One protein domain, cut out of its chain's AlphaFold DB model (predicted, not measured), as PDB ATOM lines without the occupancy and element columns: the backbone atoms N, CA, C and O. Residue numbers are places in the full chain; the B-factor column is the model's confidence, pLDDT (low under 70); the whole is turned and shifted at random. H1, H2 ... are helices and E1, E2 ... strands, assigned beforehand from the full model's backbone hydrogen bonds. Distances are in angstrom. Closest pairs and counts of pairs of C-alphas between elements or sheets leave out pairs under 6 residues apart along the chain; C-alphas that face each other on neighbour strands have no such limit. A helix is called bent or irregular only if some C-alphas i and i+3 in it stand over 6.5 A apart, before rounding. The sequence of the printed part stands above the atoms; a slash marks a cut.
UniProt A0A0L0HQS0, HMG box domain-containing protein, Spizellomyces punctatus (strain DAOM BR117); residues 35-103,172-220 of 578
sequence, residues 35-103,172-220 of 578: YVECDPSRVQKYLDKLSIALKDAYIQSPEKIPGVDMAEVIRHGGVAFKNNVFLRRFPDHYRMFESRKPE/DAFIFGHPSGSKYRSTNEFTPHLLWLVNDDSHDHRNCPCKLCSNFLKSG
ATOM      1  N   TYR A  35     236.072 264.775 313.015       83.69
ATOM      2  CA  TYR A  35     235.554 264.824 311.648       83.69
ATOM      3  C   TYR A  35     234.835 263.525 311.297       83.69
ATOM      4  O   TYR A  35     235.320 262.449 311.638       83.69
ATOM      5  N   VAL A  36     233.722 263.628 310.573       85.31
ATOM      6  CA  VAL A  36     232.990 262.479 310.018       85.31
ATOM      7  C   VAL A  36     232.696 262.727 308.544       85.31
ATOM      8  O   VAL A  36     232.580 263.875 308.120       85.31
ATOM      9  N   GLU A  37     232.680 261.661 307.747       87.50
ATOM     10  CA  GLU A  37     232.418 261.737 306.310       87.50
ATOM     11  C   GLU A  37     230.999 262.272 306.053       87.50
ATOM     12  O   GLU A  37     230.057 261.931 306.765       87.50
ATOM     13  N   CYS A  38     230.858 263.172 305.080       88.06
ATOM     14  CA  CYS A  38     229.585 263.818 304.771       88.06
ATOM     15  C   CYS A  38     228.606 262.854 304.085       88.06
ATOM     16  O   CYS A  38     229.004 262.104 303.194       88.06
ATOM     17  N   ASP A  39     227.310 262.991 304.381       87.38
ATOM     18  CA  ASP A  39     226.247 262.255 303.687       87.38
ATOM     19  C   ASP A  39     226.340 262.396 302.151       87.38
ATOM     20  O   ASP A  39     226.591 263.508 301.656       87.38
ATOM     21  N   PRO A  40     226.022 261.346 301.365       87.31
ATOM     22  CA  PRO A  40     226.047 261.399 299.899       87.31
ATOM     23  C   PRO A  40     225.244 262.570 299.309       87.31
ATOM     24  O   PRO A  40     225.705 263.257 298.400       87.31
ATOM     25  N   SER A  41     224.084 262.892 299.889       87.38
ATOM     26  CA  SER A  41     223.251 264.036 299.485       87.38
ATOM     27  C   SER A  41     223.924 265.398 299.718       87.38
ATOM     28  O   SER A  41     223.650 266.364 299.001       87.38
ATOM     29  N   ARG A  42     224.802 265.506 300.725       88.94
ATOM     30  CA  ARG A  42     225.599 266.711 301.006       88.94
ATOM     31  C   ARG A  42     226.803 266.796 300.067       88.94
ATOM     32  O   ARG A  42     227.118 267.893 299.606       88.94
ATOM     33  N   VAL A  43     227.422 265.655 299.748       87.00
ATOM     34  CA  VAL A  43     228.469 265.520 298.721       87.00
ATOM     35  C   VAL A  43     227.945 265.947 297.349       87.00
ATOM     36  O   VAL A  43     228.547 266.826 296.735       87.00
ATOM     37  N   GLN A  44     226.792 265.439 296.903       85.31
ATOM     38  CA  GLN A  44     226.235 265.790 295.591       85.31
ATOM     39  C   GLN A  44     225.970 267.298 295.467       85.31
ATOM     40  O   GLN A  44     226.482 267.935 294.552       85.31
ATOM     41  N   LYS A  45     225.319 267.914 296.468       88.31
ATOM     42  CA  LYS A  45     225.104 269.376 296.520       88.31
ATOM     43  C   LYS A  45     226.396 270.198 296.466       88.31
ATOM     44  O   LYS A  45     226.354 271.381 296.119       88.31
ATOM     45  N   TYR A  46     227.533 269.628 296.866       88.38
ATOM     46  CA  TYR A  46     228.839 270.258 296.705       88.38
ATOM     47  C   TYR A  46     229.373 270.071 295.277       88.38
ATOM     48  O   TYR A  46     229.821 271.047 294.677       88.38
ATOM     49  N   LEU A  47     229.304 268.855 294.723       85.25
ATOM     50  CA  LEU A  47     229.716 268.551 293.346       85.25
ATOM     51  C   LEU A  47     228.940 269.387 292.318       85.25
ATOM     52  O   LEU A  47     229.545 269.922 291.389       85.25
ATOM     53  N   ASP A  48     227.642 269.601 292.534       83.38
ATOM     54  CA  ASP A  48     226.802 270.459 291.692       83.38
ATOM     55  C   ASP A  48     227.338 271.901 291.672       83.38
ATOM     56  O   ASP A  48     227.564 272.474 290.603       83.38
ATOM     57  N   LYS A  49     227.652 272.469 292.848       85.56
ATOM     58  CA  LYS A  49     228.266 273.805 292.983       85.56
ATOM     59  C   LYS A  49     229.664 273.871 292.370       85.56
ATOM     60  O   LYS A  49     230.022 274.883 291.770       85.56
ATOM     61  N   LEU A  50     230.453 272.807 292.512       82.75
ATOM     62  CA  LEU A  50     231.780 272.711 291.912       82.75
ATOM     63  C   LEU A  50     231.689 272.653 290.379       82.75
ATOM     64  O   LEU A  50     232.514 273.262 289.709       82.75
ATOM     65  N   SER A  51     230.657 272.005 289.825       78.75
ATOM     66  CA  SER A  51     230.417 271.946 288.376       78.75
ATOM     67  C   SER A  51     230.129 273.322 287.766       78.75
ATOM     68  O   SER A  51     230.552 273.585 286.644       78.75
ATOM     69  N   ILE A  52     229.464 274.219 288.506       79.56
ATOM     70  CA  ILE A  52     229.244 275.617 288.098       79.56
ATOM     71  C   ILE A  52     230.581 276.368 288.099       79.56
ATOM     72  O   ILE A  52     230.981 276.900 287.071       79.56
ATOM     73  N   ALA A  53     231.326 276.312 289.209       73.19
ATOM     74  CA  ALA A  53     232.629 276.976 289.319       73.19
ATOM     75  C   ALA A  53     233.658 276.472 288.284       73.19
ATOM     76  O   ALA A  53     234.518 277.233 287.844       73.19
ATOM     77  N   LEU A  54     233.571 275.198 287.886       73.69
ATOM     78  CA  LEU A  54     234.340 274.641 286.777       73.69
ATOM     79  C   LEU A  54     233.894 275.205 285.425       73.69
ATOM     80  O   LEU A  54     234.754 275.646 284.676       73.69
ATOM     81  N   LYS A  55     232.589 275.243 285.112       73.00
ATOM     82  CA  LYS A  55     232.079 275.860 283.868       73.00
ATOM     83  C   LYS A  55     232.552 277.305 283.729       73.00
ATOM     84  O   LYS A  55     233.081 277.662 282.683       73.00
ATOM     85  N   ASP A  56     232.450 278.095 284.796       73.19
ATOM     86  CA  ASP A  56     232.913 279.486 284.806       73.19
ATOM     87  C   ASP A  56     234.422 279.589 284.526       73.19
ATOM     88  O   ASP A  56     234.852 280.465 283.776       73.19
ATOM     89  N   ALA A  57     235.235 278.693 285.101       68.25
ATOM     90  CA  ALA A  57     236.676 278.637 284.857       68.25
ATOM     91  C   ALA A  57     237.017 278.155 283.433       68.25
ATOM     92  O   ALA A  57     237.931 278.689 282.811       68.25
ATOM     93  N   TYR A  58     236.261 277.199 282.894       69.88
ATOM     94  CA  TYR A  58     236.417 276.686 281.532       69.88
ATOM     95  C   TYR A  58     236.047 277.722 280.464       69.88
ATOM     96  O   TYR A  58     236.731 277.813 279.450       69.88
ATOM     97  N   ILE A  59     235.032 278.557 280.708       68.00
ATOM     98  CA  ILE A  59     234.698 279.706 279.846       68.00
ATOM     99  C   ILE A  59     235.845 280.737 279.823       68.00
ATOM    100  O   ILE A  59     236.058 281.398 278.812       68.00
ATOM    101  N   GLN A  60     236.604 280.864 280.918       69.62
ATOM    102  CA  GLN A  60     237.743 281.789 281.040       69.62
ATOM    103  C   GLN A  60     239.078 281.231 280.511       69.62
ATOM    104  O   GLN A  60     240.029 281.995 280.350       69.62
ATOM    105  N   SER A  61     239.203 279.918 280.308       68.00
ATOM    106  CA  SER A  61     240.446 279.256 279.871       68.00
ATOM    107  C   SER A  61     240.144 277.937 279.135       68.00
ATOM    108  O   SER A  61     240.384 276.856 279.691       68.00
ATOM    109  N   PRO A  62     239.567 277.993 277.918       63.25
ATOM    110  CA  PRO A  62     239.189 276.804 277.150       63.25
ATOM    111  C   PRO A  62     240.391 275.969 276.684       63.25
ATOM    112  O   PRO A  62     240.262 274.763 276.501       63.25
ATOM    113  N   GLU A  63     241.567 276.581 276.540       61.28
ATOM    114  CA  GLU A  63     242.799 275.963 276.037       61.28
ATOM    115  C   GLU A  63     243.394 274.888 276.955       61.28
ATOM    116  O   GLU A  63     244.311 274.175 276.559       61.28
ATOM    117  N   LYS A  64     242.896 274.776 278.190       57.91
ATOM    118  CA  LYS A  64     243.443 273.857 279.195       57.91
ATOM    119  C   LYS A  64     242.678 272.532 279.297       57.91
ATOM    120  O   LYS A  64     243.066 271.700 280.100       57.91
ATOM    121  N   ILE A  65     241.579 272.337 278.565       57.91
ATOM    122  CA  ILE A  65     240.611 271.257 278.837       57.91
ATOM    123  C   ILE A  65     240.920 269.987 278.020       57.91
ATOM    124  O   ILE A  65     240.921 270.060 276.788       57.91
ATOM    125  N   PRO A  66     241.069 268.803 278.648       47.94
ATOM    126  CA  PRO A  66     241.187 267.541 277.921       47.94
ATOM    127  C   PRO A  66     239.946 267.247 277.076       47.94
ATOM    128  O   PRO A  66     238.809 267.368 277.540       47.94
ATOM    129  N   GLY A  67     240.161 266.809 275.834       47.28
ATOM    130  CA  GLY A  67     239.087 266.347 274.948       47.28
ATOM    131  C   GLY A  67     238.161 267.440 274.399       47.28
ATOM    132  O   GLY A  67     237.083 267.114 273.901       47.28
ATOM    133  N   VAL A  68     238.547 268.719 274.473       51.91
ATOM    134  CA  VAL A  68     237.859 269.808 273.762       51.91
ATOM    135  C   VAL A  68     238.600 270.099 272.459       51.91
ATOM    136  O   VAL A  68     239.755 270.517 272.485       51.91
ATOM    137  N   ASP A  69     237.938 269.898 271.314       52.44
ATOM    138  CA  ASP A  69     238.505 270.255 270.009       52.44
ATOM    139  C   ASP A  69     238.619 271.782 269.882       52.44
ATOM    140  O   ASP A  69     237.629 272.486 269.668       52.44
ATOM    141  N   MET A  70     239.846 272.298 269.987       55.59
ATOM    142  CA  MET A  70     240.134 273.721 269.801       55.59
ATOM    143  C   MET A  70     239.713 274.222 268.413       55.59
ATOM    144  O   MET A  70     239.296 275.373 268.293       55.59
ATOM    145  N   ALA A  71     239.741 273.378 267.375       56.81
ATOM    146  CA  ALA A  71     239.275 273.768 266.048       56.81
ATOM    147  C   ALA A  71     237.749 273.955 266.009       56.81
ATOM    148  O   ALA A  71     237.259 274.805 265.272       56.81
ATOM    149  N   GLU A  72     236.971 273.205 266.793       56.38
ATOM    150  CA  GLU A  72     235.518 273.400 266.933       56.38
ATOM    151  C   GLU A  72     235.190 274.634 267.793       56.38
ATOM    152  O   GLU A  72     234.326 275.427 267.422       56.38
ATOM    153  N   VAL A  73     235.952 274.877 268.867       57.25
ATOM    154  CA  VAL A  73     235.834 276.089 269.706       57.25
ATOM    155  C   VAL A  73     236.097 277.364 268.903       57.25
ATOM    156  O   VAL A  73     235.329 278.321 269.004       57.25
ATOM    157  N   ILE A  74     237.152 277.375 268.082       58.28
ATOM    158  CA  ILE A  74     237.495 278.512 267.217       58.28
ATOM    159  C   ILE A  74     236.427 278.706 266.129       58.28
ATOM    160  O   ILE A  74     236.000 279.836 265.899       58.28
ATOM    161  N   ARG A  75     235.928 277.622 265.511       60.06
ATOM    162  CA  ARG A  75     234.857 277.682 264.493       60.06
ATOM    163  C   ARG A  75     233.528 278.231 265.024       60.06
ATOM    164  O   ARG A  75     232.816 278.885 264.270       60.06
ATOM    165  N   HIS A  76     233.190 277.977 266.289       57.25
ATOM    166  CA  HIS A  76     231.919 278.403 266.893       57.25
ATOM    167  C   HIS A  76     232.019 279.639 267.806       57.25
ATOM    168  O   HIS A  76     231.014 280.040 268.392       57.25
ATOM    169  N   GLY A  77     233.197 280.261 267.930       44.72
ATOM    170  CA  GLY A  77     233.396 281.446 268.774       44.72
ATOM    171  C   GLY A  77     233.316 281.171 270.283       44.72
ATOM    172  O   GLY A  77     233.055 282.087 271.063       44.72
ATOM    173  N   GLY A  78     233.518 279.920 270.709       52.34
ATOM    174  CA  GLY A  78     233.455 279.506 272.110       52.34
ATOM    175  C   GLY A  78     233.118 278.024 272.303       52.34
ATOM    176  O   GLY A  78     232.701 277.325 271.382       52.34
ATOM    177  N   VAL A  79     233.288 277.528 273.534       49.97
ATOM    178  CA  VAL A  79     232.932 276.145 273.895       49.97
ATOM    179  C   VAL A  79     231.411 276.023 274.018       49.97
ATOM    180  O   VAL A  79     230.818 276.451 275.010       49.97
ATOM    181  N   ALA A  80     230.767 275.395 273.034       40.72
ATOM    182  CA  ALA A  80     229.342 275.076 273.089       40.72
ATOM    183  C   ALA A  80     229.074 273.914 274.068       40.72
ATOM    184  O   ALA A  80     229.020 272.738 273.696       40.72
ATOM    185  N   PHE A  81     228.893 274.230 275.352       46.84
ATOM    186  CA  PHE A  81     228.492 273.239 276.348       46.84
ATOM    187  C   PHE A  81     227.076 272.730 276.053       46.84
ATOM    188  O   PHE A  81     226.091 273.397 276.360       46.84
ATOM    189  N   LYS A  82     226.958 271.500 275.530       43.31
ATOM    190  CA  LYS A  82     225.694 270.749 275.600       43.31
ATOM    191  C   LYS A  82     225.252 270.726 277.066       43.31
ATOM    192  O   LYS A  82     226.042 270.336 277.931       43.31
ATOM    193  N   ASN A  83     224.026 271.188 277.323       44.00
ATOM    194  CA  ASN A  83     223.469 271.350 278.666       44.00
ATOM    195  C   ASN A  83     223.757 270.115 279.538       44.00
ATOM    196  O   ASN A  83     223.658 268.985 279.063       44.00
ATOM    197  N   ASN A  84     224.071 270.347 280.819       49.56
ATOM    198  CA  ASN A  84     224.293 269.320 281.853       49.56
ATOM    199  C   ASN A  84     225.660 268.597 281.874       49.56
ATOM    200  O   ASN A  84     225.742 267.384 282.077       49.56
ATOM    201  N   VAL A  85     226.766 269.351 281.819       52.22
ATOM    202  CA  VAL A  85     228.037 268.896 282.427       52.22
ATOM    203  C   VAL A  85     227.893 268.904 283.956       52.22
ATOM    204  O   VAL A  85     227.751 269.973 284.551       52.22
ATOM    205  N   PHE A  86     227.942 267.729 284.585       56.97
ATOM    206  CA  PHE A  86     227.922 267.543 286.041       56.97
ATOM    207  C   PHE A  86     229.063 266.618 286.471       56.97
ATOM    208  O   PHE A  86     229.327 265.618 285.803       56.97
ATOM    209  N   LEU A  87     229.691 266.916 287.611       64.81
ATOM    210  CA  LEU A  87     230.602 265.983 288.269       64.81
ATOM    211  C   LEU A  87     229.786 264.955 289.056       64.81
ATOM    212  O   LEU A  87     228.999 265.325 289.925       64.81
ATOM    213  N   ARG A  88     229.983 263.666 288.760       65.00
ATOM    214  CA  ARG A  88     229.282 262.561 289.441       65.00
ATOM    215  C   ARG A  88     229.979 262.079 290.714       65.00
ATOM    216  O   ARG A  88     229.321 261.552 291.600       65.00
ATOM    217  N   ARG A  89     231.301 262.236 290.793       73.81
ATOM    218  CA  ARG A  89     232.134 261.872 291.946       73.81
ATOM    219  C   ARG A  89     233.325 262.821 292.064       73.81
ATOM    220  O   ARG A  89     233.648 263.527 291.108       73.81
ATOM    221  N   PHE A  90     233.957 262.841 293.234       77.31
ATOM    222  CA  PHE A  90     235.309 263.380 293.366       77.31
ATOM    223  C   PHE A  90     236.318 262.464 292.649       77.31
ATOM    224  O   PHE A  90     236.015 261.281 292.468       77.31
ATOM    225  N   PRO A  91     237.504 262.979 292.266       73.69
ATOM    226  CA  PRO A  91     238.637 262.128 291.925       73.69
ATOM    227  C   PRO A  91     238.942 261.156 293.061       73.69
ATOM    228  O   PRO A  91     238.686 261.452 294.235       73.69
ATOM    229  N   ASP A  92     239.537 260.025 292.712       63.19
ATOM    230  CA  ASP A  92     239.977 259.054 293.702       63.19
ATOM    231  C   ASP A  92     240.978 259.716 294.683       63.19
ATOM    232  O   ASP A  92     241.663 260.688 294.358       63.19
ATOM    233  N   HIS A  93     240.968 259.266 295.942       73.56
ATOM    234  CA  HIS A  93     241.635 259.885 297.112       73.56
ATOM    235  C   HIS A  93     241.057 261.208 297.657       73.56
ATOM    236  O   HIS A  93     241.494 261.653 298.721       73.56
ATOM    237  N   TYR A  94     240.050 261.820 297.022       84.88
ATOM    238  CA  TYR A  94     239.387 263.013 297.566       84.88
ATOM    239  C   TYR A  94     238.050 262.686 298.240       84.88
ATOM    240  O   TYR A  94     237.128 262.158 297.622       84.88
ATOM    241  N   ARG A  95     237.919 263.049 299.524       86.69
ATOM    242  CA  ARG A  95     236.704 262.834 300.335       86.69
ATOM    243  C   ARG A  95     236.314 264.084 301.118       86.69
ATOM    244  O   ARG A  95     237.164 264.898 301.490       86.69
ATOM    245  N   MET A  96     235.015 264.241 301.374       88.69
ATOM    246  CA  MET A  96     234.460 265.398 302.081       88.69
ATOM    247  C   MET A  96     234.008 265.017 303.492       88.69
ATOM    248  O   MET A  96     233.237 264.080 303.666       88.69
ATOM    249  N   PHE A  97     234.457 265.781 304.486       89.25
ATOM    250  CA  PHE A  97     234.184 265.557 305.904       89.25
ATOM    251  C   PHE A  97     233.595 266.806 306.556       89.25
ATOM    252  O   PHE A  97     234.010 267.930 306.259       89.25
ATOM    253  N   GLU A  98     232.688 266.614 307.505       90.06
ATOM    254  CA  GLU A  98     232.112 267.661 308.341       90.06
ATOM    255  C   GLU A  98     232.639 267.612 309.778       90.06
ATOM    256  O   GLU A  98     233.007 266.562 310.305       90.06
ATOM    257  N   SER A  99     232.728 268.781 310.415       87.25
ATOM    258  CA  SER A  99     233.113 268.893 311.823       87.25
ATOM    259  C   SER A  99     231.965 268.502 312.751       87.25
ATOM    260  O   SER A  99     230.882 269.079 312.639       87.25
ATOM    261  N   ARG A 100     232.226 267.639 313.740       80.31
ATOM    262  CA  ARG A 100     231.278 267.332 314.824       80.31
ATOM    263  C   ARG A 100     231.425 268.263 316.027       80.31
ATOM    264  O   ARG A 100     232.521 268.732 316.354       80.31
ATOM    265  N   LYS A 101     230.303 268.490 316.718       77.06
ATOM    266  CA  LYS A 101     230.276 269.124 318.041       77.06
ATOM    267  C   LYS A 101     230.942 268.167 319.041       77.06
ATOM    268  O   LYS A 101     230.698 266.968 318.930       77.06
ATOM    269  N   PRO A 102     231.753 268.638 320.004       70.50
ATOM    270  CA  PRO A 102     232.124 267.795 321.134       70.50
ATOM    271  C   PRO A 102     230.852 267.362 321.867       70.50
ATOM    272  O   PRO A 102     230.081 268.205 322.335       70.50
ATOM    273  N   GLU A 103     230.622 266.056 321.939       68.00
ATOM    274  CA  GLU A 103     229.575 265.500 322.786       68.00
ATOM    275  C   GLU A 103     230.007 265.666 324.243       68.00
ATOM    276  O   GLU A 103     231.111 265.283 324.637       68.00
ATOM    277  N   ASP A 172     230.684 272.748 309.708       86.00
ATOM    278  CA  ASP A 172     231.396 273.144 308.491       86.00
ATOM    279  C   ASP A 172     231.937 271.905 307.754       86.00
ATOM    280  O   ASP A 172     232.475 270.986 308.377       86.00
ATOM    281  N   ALA A 173     231.824 271.894 306.421       89.50
ATOM    282  CA  ALA A 173     232.320 270.816 305.559       89.50
ATOM    283  C   ALA A 173     233.640 271.198 304.869       89.50
ATOM    284  O   ALA A 173     233.847 272.350 304.482       89.50
ATOM    285  N   PHE A 174     234.524 270.217 304.697       91.19
ATOM    286  CA  PHE A 174     235.880 270.374 304.176       91.19
ATOM    287  C   PHE A 174     236.254 269.200 303.267       91.19
ATOM    288  O   PHE A 174     235.848 268.073 303.533       91.19
ATOM    289  N   ILE A 175     237.084 269.435 302.248       89.81
ATOM    290  CA  ILE A 175     237.667 268.359 301.427       89.81
ATOM    291  C   ILE A 175     239.073 268.032 301.927       89.81
ATOM    292  O   ILE A 175     239.867 268.942 302.181       89.81
ATOM    293  N   PHE A 176     239.374 266.739 302.010       86.88
ATOM    294  CA  PHE A 176     240.689 266.163 302.283       86.88
ATOM    295  C   PHE A 176     241.120 265.270 301.103       86.88
ATOM    296  O   PHE A 176     240.270 264.841 300.325       86.88
ATOM    297  N   GLY A 177     242.430 265.032 300.963       82.12
ATOM    298  CA  GLY A 177     243.035 264.272 299.851       82.12
ATOM    299  C   GLY A 177     244.365 264.843 299.332       82.12
ATOM    300  O   GLY A 177     245.111 264.160 298.643       82.12
ATOM    301  N   HIS A 178     244.716 266.084 299.693       84.88
ATOM    302  CA  HIS A 178     245.988 266.700 299.289       84.88
ATOM    303  C   HIS A 178     247.183 266.134 300.098       84.88
ATOM    304  O   HIS A 178     247.069 266.058 301.327       84.88
ATOM    305  N   PRO A 179     248.357 265.846 299.485       75.75
ATOM    306  CA  PRO A 179     249.515 265.203 300.140       75.75
ATOM    307  C   PRO A 179     250.026 265.900 301.407       75.75
ATOM    308  O   PRO A 179     250.545 265.271 302.325       75.75
ATOM    309  N   SER A 180     249.831 267.216 301.523       77.69
ATOM    310  CA  SER A 180     250.181 267.962 302.739       77.69
ATOM    311  C   SER A 180     249.288 267.667 303.962       77.69
ATOM    312  O   SER A 180     249.418 268.364 304.971       77.69
ATOM    313  N   GLY A 181     248.319 266.746 303.870       77.12
ATOM    314  CA  GLY A 181     247.312 266.472 304.910       77.12
ATOM    315  C   GLY A 181     246.394 267.666 305.216       77.12
ATOM    316  O   GLY A 181     245.704 267.708 306.234       77.12
ATOM    317  N   SER A 182     246.427 268.698 304.368       83.12
ATOM    318  CA  SER A 182     245.682 269.943 304.556       83.12
ATOM    319  C   SER A 182     244.336 269.900 303.842       83.12
ATOM    320  O   SER A 182     244.173 269.229 302.828       83.12
ATOM    321  N   LYS A 183     243.377 270.663 304.368       87.25
ATOM    322  CA  LYS A 183     241.986 270.665 303.911       87.25
ATOM    323  C   LYS A 183     241.611 271.907 303.106       87.25
ATOM    324  O   LYS A 183     242.016 273.017 303.463       87.25
ATOM    325  N   TYR A 184     240.761 271.730 302.100       91.25
ATOM    326  CA  TYR A 184     240.093 272.822 301.383       91.25
ATOM    327  C   TYR A 184     238.797 273.203 302.109       91.25
ATOM    328  O   TYR A 184     238.070 272.330 302.588       91.25
ATOM    329  N   ARG A 185     238.495 274.503 302.205       89.75
ATOM    330  CA  ARG A 185     237.324 275.037 302.932       89.75
ATOM    331  C   ARG A 185     236.167 275.473 302.037       89.75
ATOM    332  O   ARG A 185     235.099 275.798 302.542       89.75
ATOM    333  N   SER A 186     236.379 275.565 300.727       89.50
ATOM    334  CA  SER A 186     235.368 276.029 299.771       89.50
ATOM    335  C   SER A 186     235.629 275.466 298.379       89.50
ATOM    336  O   SER A 186     236.748 275.043 298.092       89.50
ATOM    337  N   THR A 187     234.612 275.505 297.515       87.38
ATOM    338  CA  THR A 187     234.742 275.195 296.081       87.38
ATOM    339  C   THR A 187     235.885 275.992 295.464       87.38
ATOM    340  O   THR A 187     236.810 275.404 294.929       87.38
ATOM    341  N   ASN A 188     235.913 277.310 295.672       87.69
ATOM    342  CA  ASN A 188     236.918 278.217 295.105       87.69
ATOM    343  C   ASN A 188     238.371 277.907 295.520       87.69
ATOM    344  O   ASN A 188     239.296 278.284 294.806       87.69
ATOM    345  N   GLU A 189     238.599 277.258 296.668       90.56
ATOM    346  CA  GLU A 189     239.942 276.797 297.053       90.56
ATOM    347  C   GLU A 189     240.336 275.491 296.344       90.56
ATOM    348  O   GLU A 189     241.525 275.268 296.115       90.56
ATOM    349  N   PHE A 190     239.358 274.644 296.002       90.50
ATOM    350  CA  PHE A 190     239.557 273.334 295.381       90.50
ATOM    351  C   PHE A 190     239.509 273.373 293.845       90.50
ATOM    352  O   PHE A 190     240.326 272.715 293.215       90.50
ATOM    353  N   THR A 191     238.649 274.193 293.227       87.38
ATOM    354  CA  THR A 191     238.529 274.371 291.766       87.38
ATOM    355  C   THR A 191     239.875 274.512 291.035       87.38
ATOM    356  O   THR A 191     240.085 273.748 290.099       87.38
ATOM    357  N   PRO A 192     240.824 275.393 291.430       87.19
ATOM    358  CA  PRO A 192     242.118 275.496 290.742       87.19
ATOM    359  C   PRO A 192     243.011 274.257 290.913       87.19
ATOM    360  O   PRO A 192     243.906 274.040 290.105       87.19
ATOM    361  N   HIS A 193     242.792 273.459 291.962       87.25
ATOM    362  CA  HIS A 193     243.486 272.187 292.144       87.25
ATOM    363  C   HIS A 193     242.861 271.081 291.296       87.25
ATOM    364  O   HIS A 193     243.586 270.350 290.638       87.25
ATOM    365  N   LEU A 194     241.527 270.991 291.269       84.31
ATOM    366  CA  LEU A 194     240.817 270.023 290.439       84.31
ATOM    367  C   LEU A 194     241.048 270.278 288.948       84.31
ATOM    368  O   LEU A 194     241.281 269.337 288.208       84.31
ATOM    369  N   LEU A 195     241.027 271.542 288.518       80.31
ATOM    370  CA  LEU A 195     241.341 271.908 287.139       80.31
ATOM    371  C   LEU A 195     242.757 271.450 286.765       80.31
ATOM    372  O   LEU A 195     242.955 270.868 285.713       80.31
ATOM    373  N   TRP A 196     243.732 271.637 287.653       85.62
ATOM    374  CA  TRP A 196     245.087 271.130 287.443       85.62
ATOM    375  C   TRP A 196     245.155 269.589 287.403       85.62
ATOM    376  O   TRP A 196     245.739 269.061 286.467       85.62
ATOM    377  N   LEU A 197     244.493 268.876 288.326       79.50
ATOM    378  CA  LEU A 197     244.410 267.401 288.323       79.50
ATOM    379  C   LEU A 197     243.809 266.820 287.036       79.50
ATOM    380  O   LEU A 197     244.071 265.673 286.710       79.50
ATOM    381  N   VAL A 198     242.949 267.574 286.352       73.44
ATOM    382  CA  VAL A 198     242.304 267.139 285.107       73.44
ATOM    383  C   VAL A 198     243.178 267.434 283.887       73.44
ATOM    384  O   VAL A 198     243.072 266.727 282.896       73.44
ATOM    385  N   ASN A 199     244.035 268.455 283.951       70.50
ATOM    386  CA  ASN A 199     244.681 269.043 282.775       70.50
ATOM    387  C   ASN A 199     246.198 268.790 282.683       70.50
ATOM    388  O   ASN A 199     246.804 269.168 281.683       70.50
ATOM    389  N   ASP A 200     246.829 268.265 283.735       72.50
ATOM    390  CA  ASP A 200     248.285 268.137 283.847       72.50
ATOM    391  C   ASP A 200     248.694 266.683 284.120       72.50
ATOM    392  O   ASP A 200     248.762 266.242 285.270       72.50
ATOM    393  N   ASP A 201     249.011 265.956 283.047       69.19
ATOM    394  CA  ASP A 201     249.417 264.548 283.101       69.19
ATOM    395  C   ASP A 201     250.674 264.314 283.959       69.19
ATOM    396  O   ASP A 201     250.833 263.236 284.536       69.19
ATOM    397  N   SER A 202     251.553 265.317 284.116       73.31
ATOM    398  CA  SER A 202     252.772 265.180 284.930       73.31
ATOM    399  C   SER A 202     252.482 265.071 286.429       73.31
ATOM    400  O   SER A 202     253.312 264.572 287.187       73.31
ATOM    401  N   HIS A 203     251.314 265.558 286.867       74.50
ATOM    402  CA  HIS A 203     250.934 265.666 288.274       74.50
ATOM    403  C   HIS A 203     251.978 266.403 289.153       74.50
ATOM    404  O   HIS A 203     251.958 266.307 290.386       74.50
ATOM    405  N   ASP A 204     252.809 267.270 288.552       80.38
ATOM    406  CA  ASP A 204     253.754 268.141 289.254       80.38
ATOM    407  C   ASP A 204     253.064 269.291 290.004       80.38
ATOM    408  O   ASP A 204     252.590 270.277 289.428       80.38
ATOM    409  N   HIS A 205     253.096 269.257 291.339       81.25
ATOM    410  CA  HIS A 205     252.506 270.310 292.180       81.25
ATOM    411  C   HIS A 205     253.061 271.724 291.918       81.25
ATOM    412  O   HIS A 205     252.459 272.701 292.365       81.25
ATOM    413  N   ARG A 206     254.200 271.845 291.218       82.06
ATOM    414  CA  ARG A 206     254.814 273.118 290.795       82.06
ATOM    415  C   ARG A 206     253.964 273.867 289.770       82.06
ATOM    416  O   ARG A 206     253.926 275.092 289.834       82.06
ATOM    417  N   ASN A 207     253.266 273.143 288.898       84.44
ATOM    418  CA  ASN A 207     252.335 273.703 287.921       84.44
ATOM    419  C   ASN A 207     250.977 274.069 288.534       84.44
ATOM    420  O   ASN A 207     250.232 274.872 287.973       84.44
ATOM    421  N   CYS A 208     250.635 273.502 289.694       86.44
ATOM    422  CA  CYS A 208     249.325 273.705 290.294       86.44
ATOM    423  C   CYS A 208     249.163 275.137 290.850       86.44
ATOM    424  O   CYS A 208     249.835 275.502 291.822       86.44
ATOM    425  N   PRO A 209     248.197 275.941 290.357       86.94
ATOM    426  CA  PRO A 209     247.963 277.300 290.850       86.94
ATOM    427  C   PRO A 209     247.273 277.333 292.227       86.94
ATOM    428  O   PRO A 209     246.983 278.406 292.764       86.94
ATOM    429  N   CYS A 210     246.963 276.174 292.821       89.69
ATOM    430  CA  CYS A 210     246.247 276.111 294.087       89.69
ATOM    431  C   CYS A 210     247.135 276.503 295.282       89.69
ATOM    432  O   CYS A 210     248.342 276.250 295.362       89.69
ATOM    433  N   LYS A 211     246.495 277.103 296.289       89.88
ATOM    434  CA  LYS A 211     247.170 277.602 297.491       89.88
ATOM    435  C   LYS A 211     247.795 276.489 298.342       89.88
ATOM    436  O   LYS A 211     248.785 276.756 299.022       89.88
ATOM    437  N   LEU A 212     247.238 275.271 298.336       88.62
ATOM    438  CA  LEU A 212     247.807 274.150 299.093       88.62
ATOM    439  C   LEU A 212     249.105 273.642 298.454       88.62
ATOM    440  O   LEU A 212     250.094 273.539 299.175       88.62
ATOM    441  N   CYS A 213     249.155 273.462 297.130       87.88
ATOM    442  CA  CYS A 213     250.381 273.099 296.413       87.88
ATOM    443  C   CYS A 213     251.480 274.158 296.595       87.88
ATOM    444  O   CYS A 213     252.591 273.828 297.009       87.88
ATOM    445  N   SER A 214     251.153 275.448 296.424       89.25
ATOM    446  CA  SER A 214     252.111 276.545 296.660       89.25
ATOM    447  C   SER A 214     252.689 276.543 298.083       89.25
ATOM    448  O   SER A 214     253.874 276.816 298.274       89.25
ATOM    449  N   ASN A 215     251.876 276.228 299.098       86.69
ATOM    450  CA  ASN A 215     252.344 276.124 300.482       86.69
ATOM    451  C   ASN A 215     253.162 274.846 300.727       86.69
ATOM    452  O   ASN A 215     254.163 274.906 301.434       86.69
ATOM    453  N   PHE A 216     252.762 273.720 300.134       84.81
ATOM    454  CA  PHE A 216     253.444 272.430 300.245       84.81
ATOM    455  C   PHE A 216     254.873 272.489 299.688       84.81
ATOM    456  O   PHE A 216     255.819 272.052 300.349       84.81
ATOM    457  N   LEU A 217     255.042 273.148 298.540       86.81
ATOM    458  CA  LEU A 217     256.344 273.465 297.949       86.81
ATOM    459  C   LEU A 217     257.195 274.349 298.867       86.81
ATOM    460  O   LEU A 217     258.355 274.037 299.115       86.81
ATOM    461  N   LYS A 218     256.610 275.405 299.453       84.81
ATOM    462  CA  LYS A 218     257.300 276.273 300.430       84.81
ATOM    463  C   LYS A 218     257.713 275.538 301.708       84.81
ATOM    464  O   LYS A 218     258.694 275.925 302.330       84.81
ATOM    465  N   SER A 219     257.005 274.475 302.095       81.94
ATOM    466  CA  SER A 219     257.400 273.575 303.190       81.94
ATOM    467  C   SER A 219     258.385 272.466 302.780       81.94
ATOM    468  O   SER A 219     258.674 271.583 303.588       81.94
ATOM    469  N   GLY A 220     258.899 272.487 301.545       80.31
ATOM    470  CA  GLY A 220     259.858 271.500 301.041       80.31
ATOM    471  C   GLY A 220     259.257 270.108 300.830       80.31
ATOM    472  O   GLY A 220     259.928 269.121 301.109       80.31
TER     473      GLY A 220
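Overview. This is residues 35 to 103 and 172 to 220 of the 578 residues of the protein "HMG box domain-containing protein" of Spizellomyces punctatus (strain DAOM BR117) (UniProt A0A0L0HQS0). A small three-stranded antiparallel sheet, E1, E2 and E3, sits toward one end of a flat model; the long helix H1 begins beside it and runs toward short H2 at the far end. H3 packs steeply on H1, and H4 lies beyond H3. The printed part has 118 residues with four named helices and three named strands, along the chain E1 H1 H2 E2 E3 H3 H4; the class is mostly helix and the sheet order E1 - E2 - E3. It is only just compact, close to loose, with a radius of gyration of the C-alphas of 16.0 A and spans of 59 by 37 by 20 A.

Arrangement. E2, residues 95 to 99, is the inner strand. E1, residues 35 to 37, is antiparallel to it at 137 degrees, with N 36 and O 98 within hydrogen-bond range at 3.0 A. E3, residues 173 to 176, is antiparallel to E2 at 138 degrees, with N 97 and O 174 at 2.8 A. H1, residues 40 to 60, only grazes the sheet, with its residues 40 to 46. With residues 46 to 54 alone it touches H3, residues 187 to 199; the closest C-alphas, of Leu 50 and Thr 187, are 5.7 A apart. H4, residues 211 to 218, is close to H3 but not clearly touching, the closest C-alphas, of Glu 189 and Lys 211, being 7.3 A apart. H2, residues 70 to 76, is apart from H1, H3 and H4. Every O i to N i+4 pair is within hydrogen-bond range in H2 and H4, 16 of 17 in H1 and 7 of 9 in H3.

Along the chain. H1 is 30.1 A long, from C-alpha 40 at (226.047, 261.399, 299.899). H3 is 17.7 A and only just irregular, C-alphas 189 and 192 being 6.8 A apart. E2 is 13.5 A. H4 ends at C-alpha 218 (257.300, 276.273, 300.430).

Size, cuts and confidence. Residues 104 to 171 are not printed; C-alphas 103 and 172 are 16.3 A apart. The links H2 to E2 and H3 to H4 are long. The pLDDT is under 70 at residues 57 to 88, 92, 103 and 201.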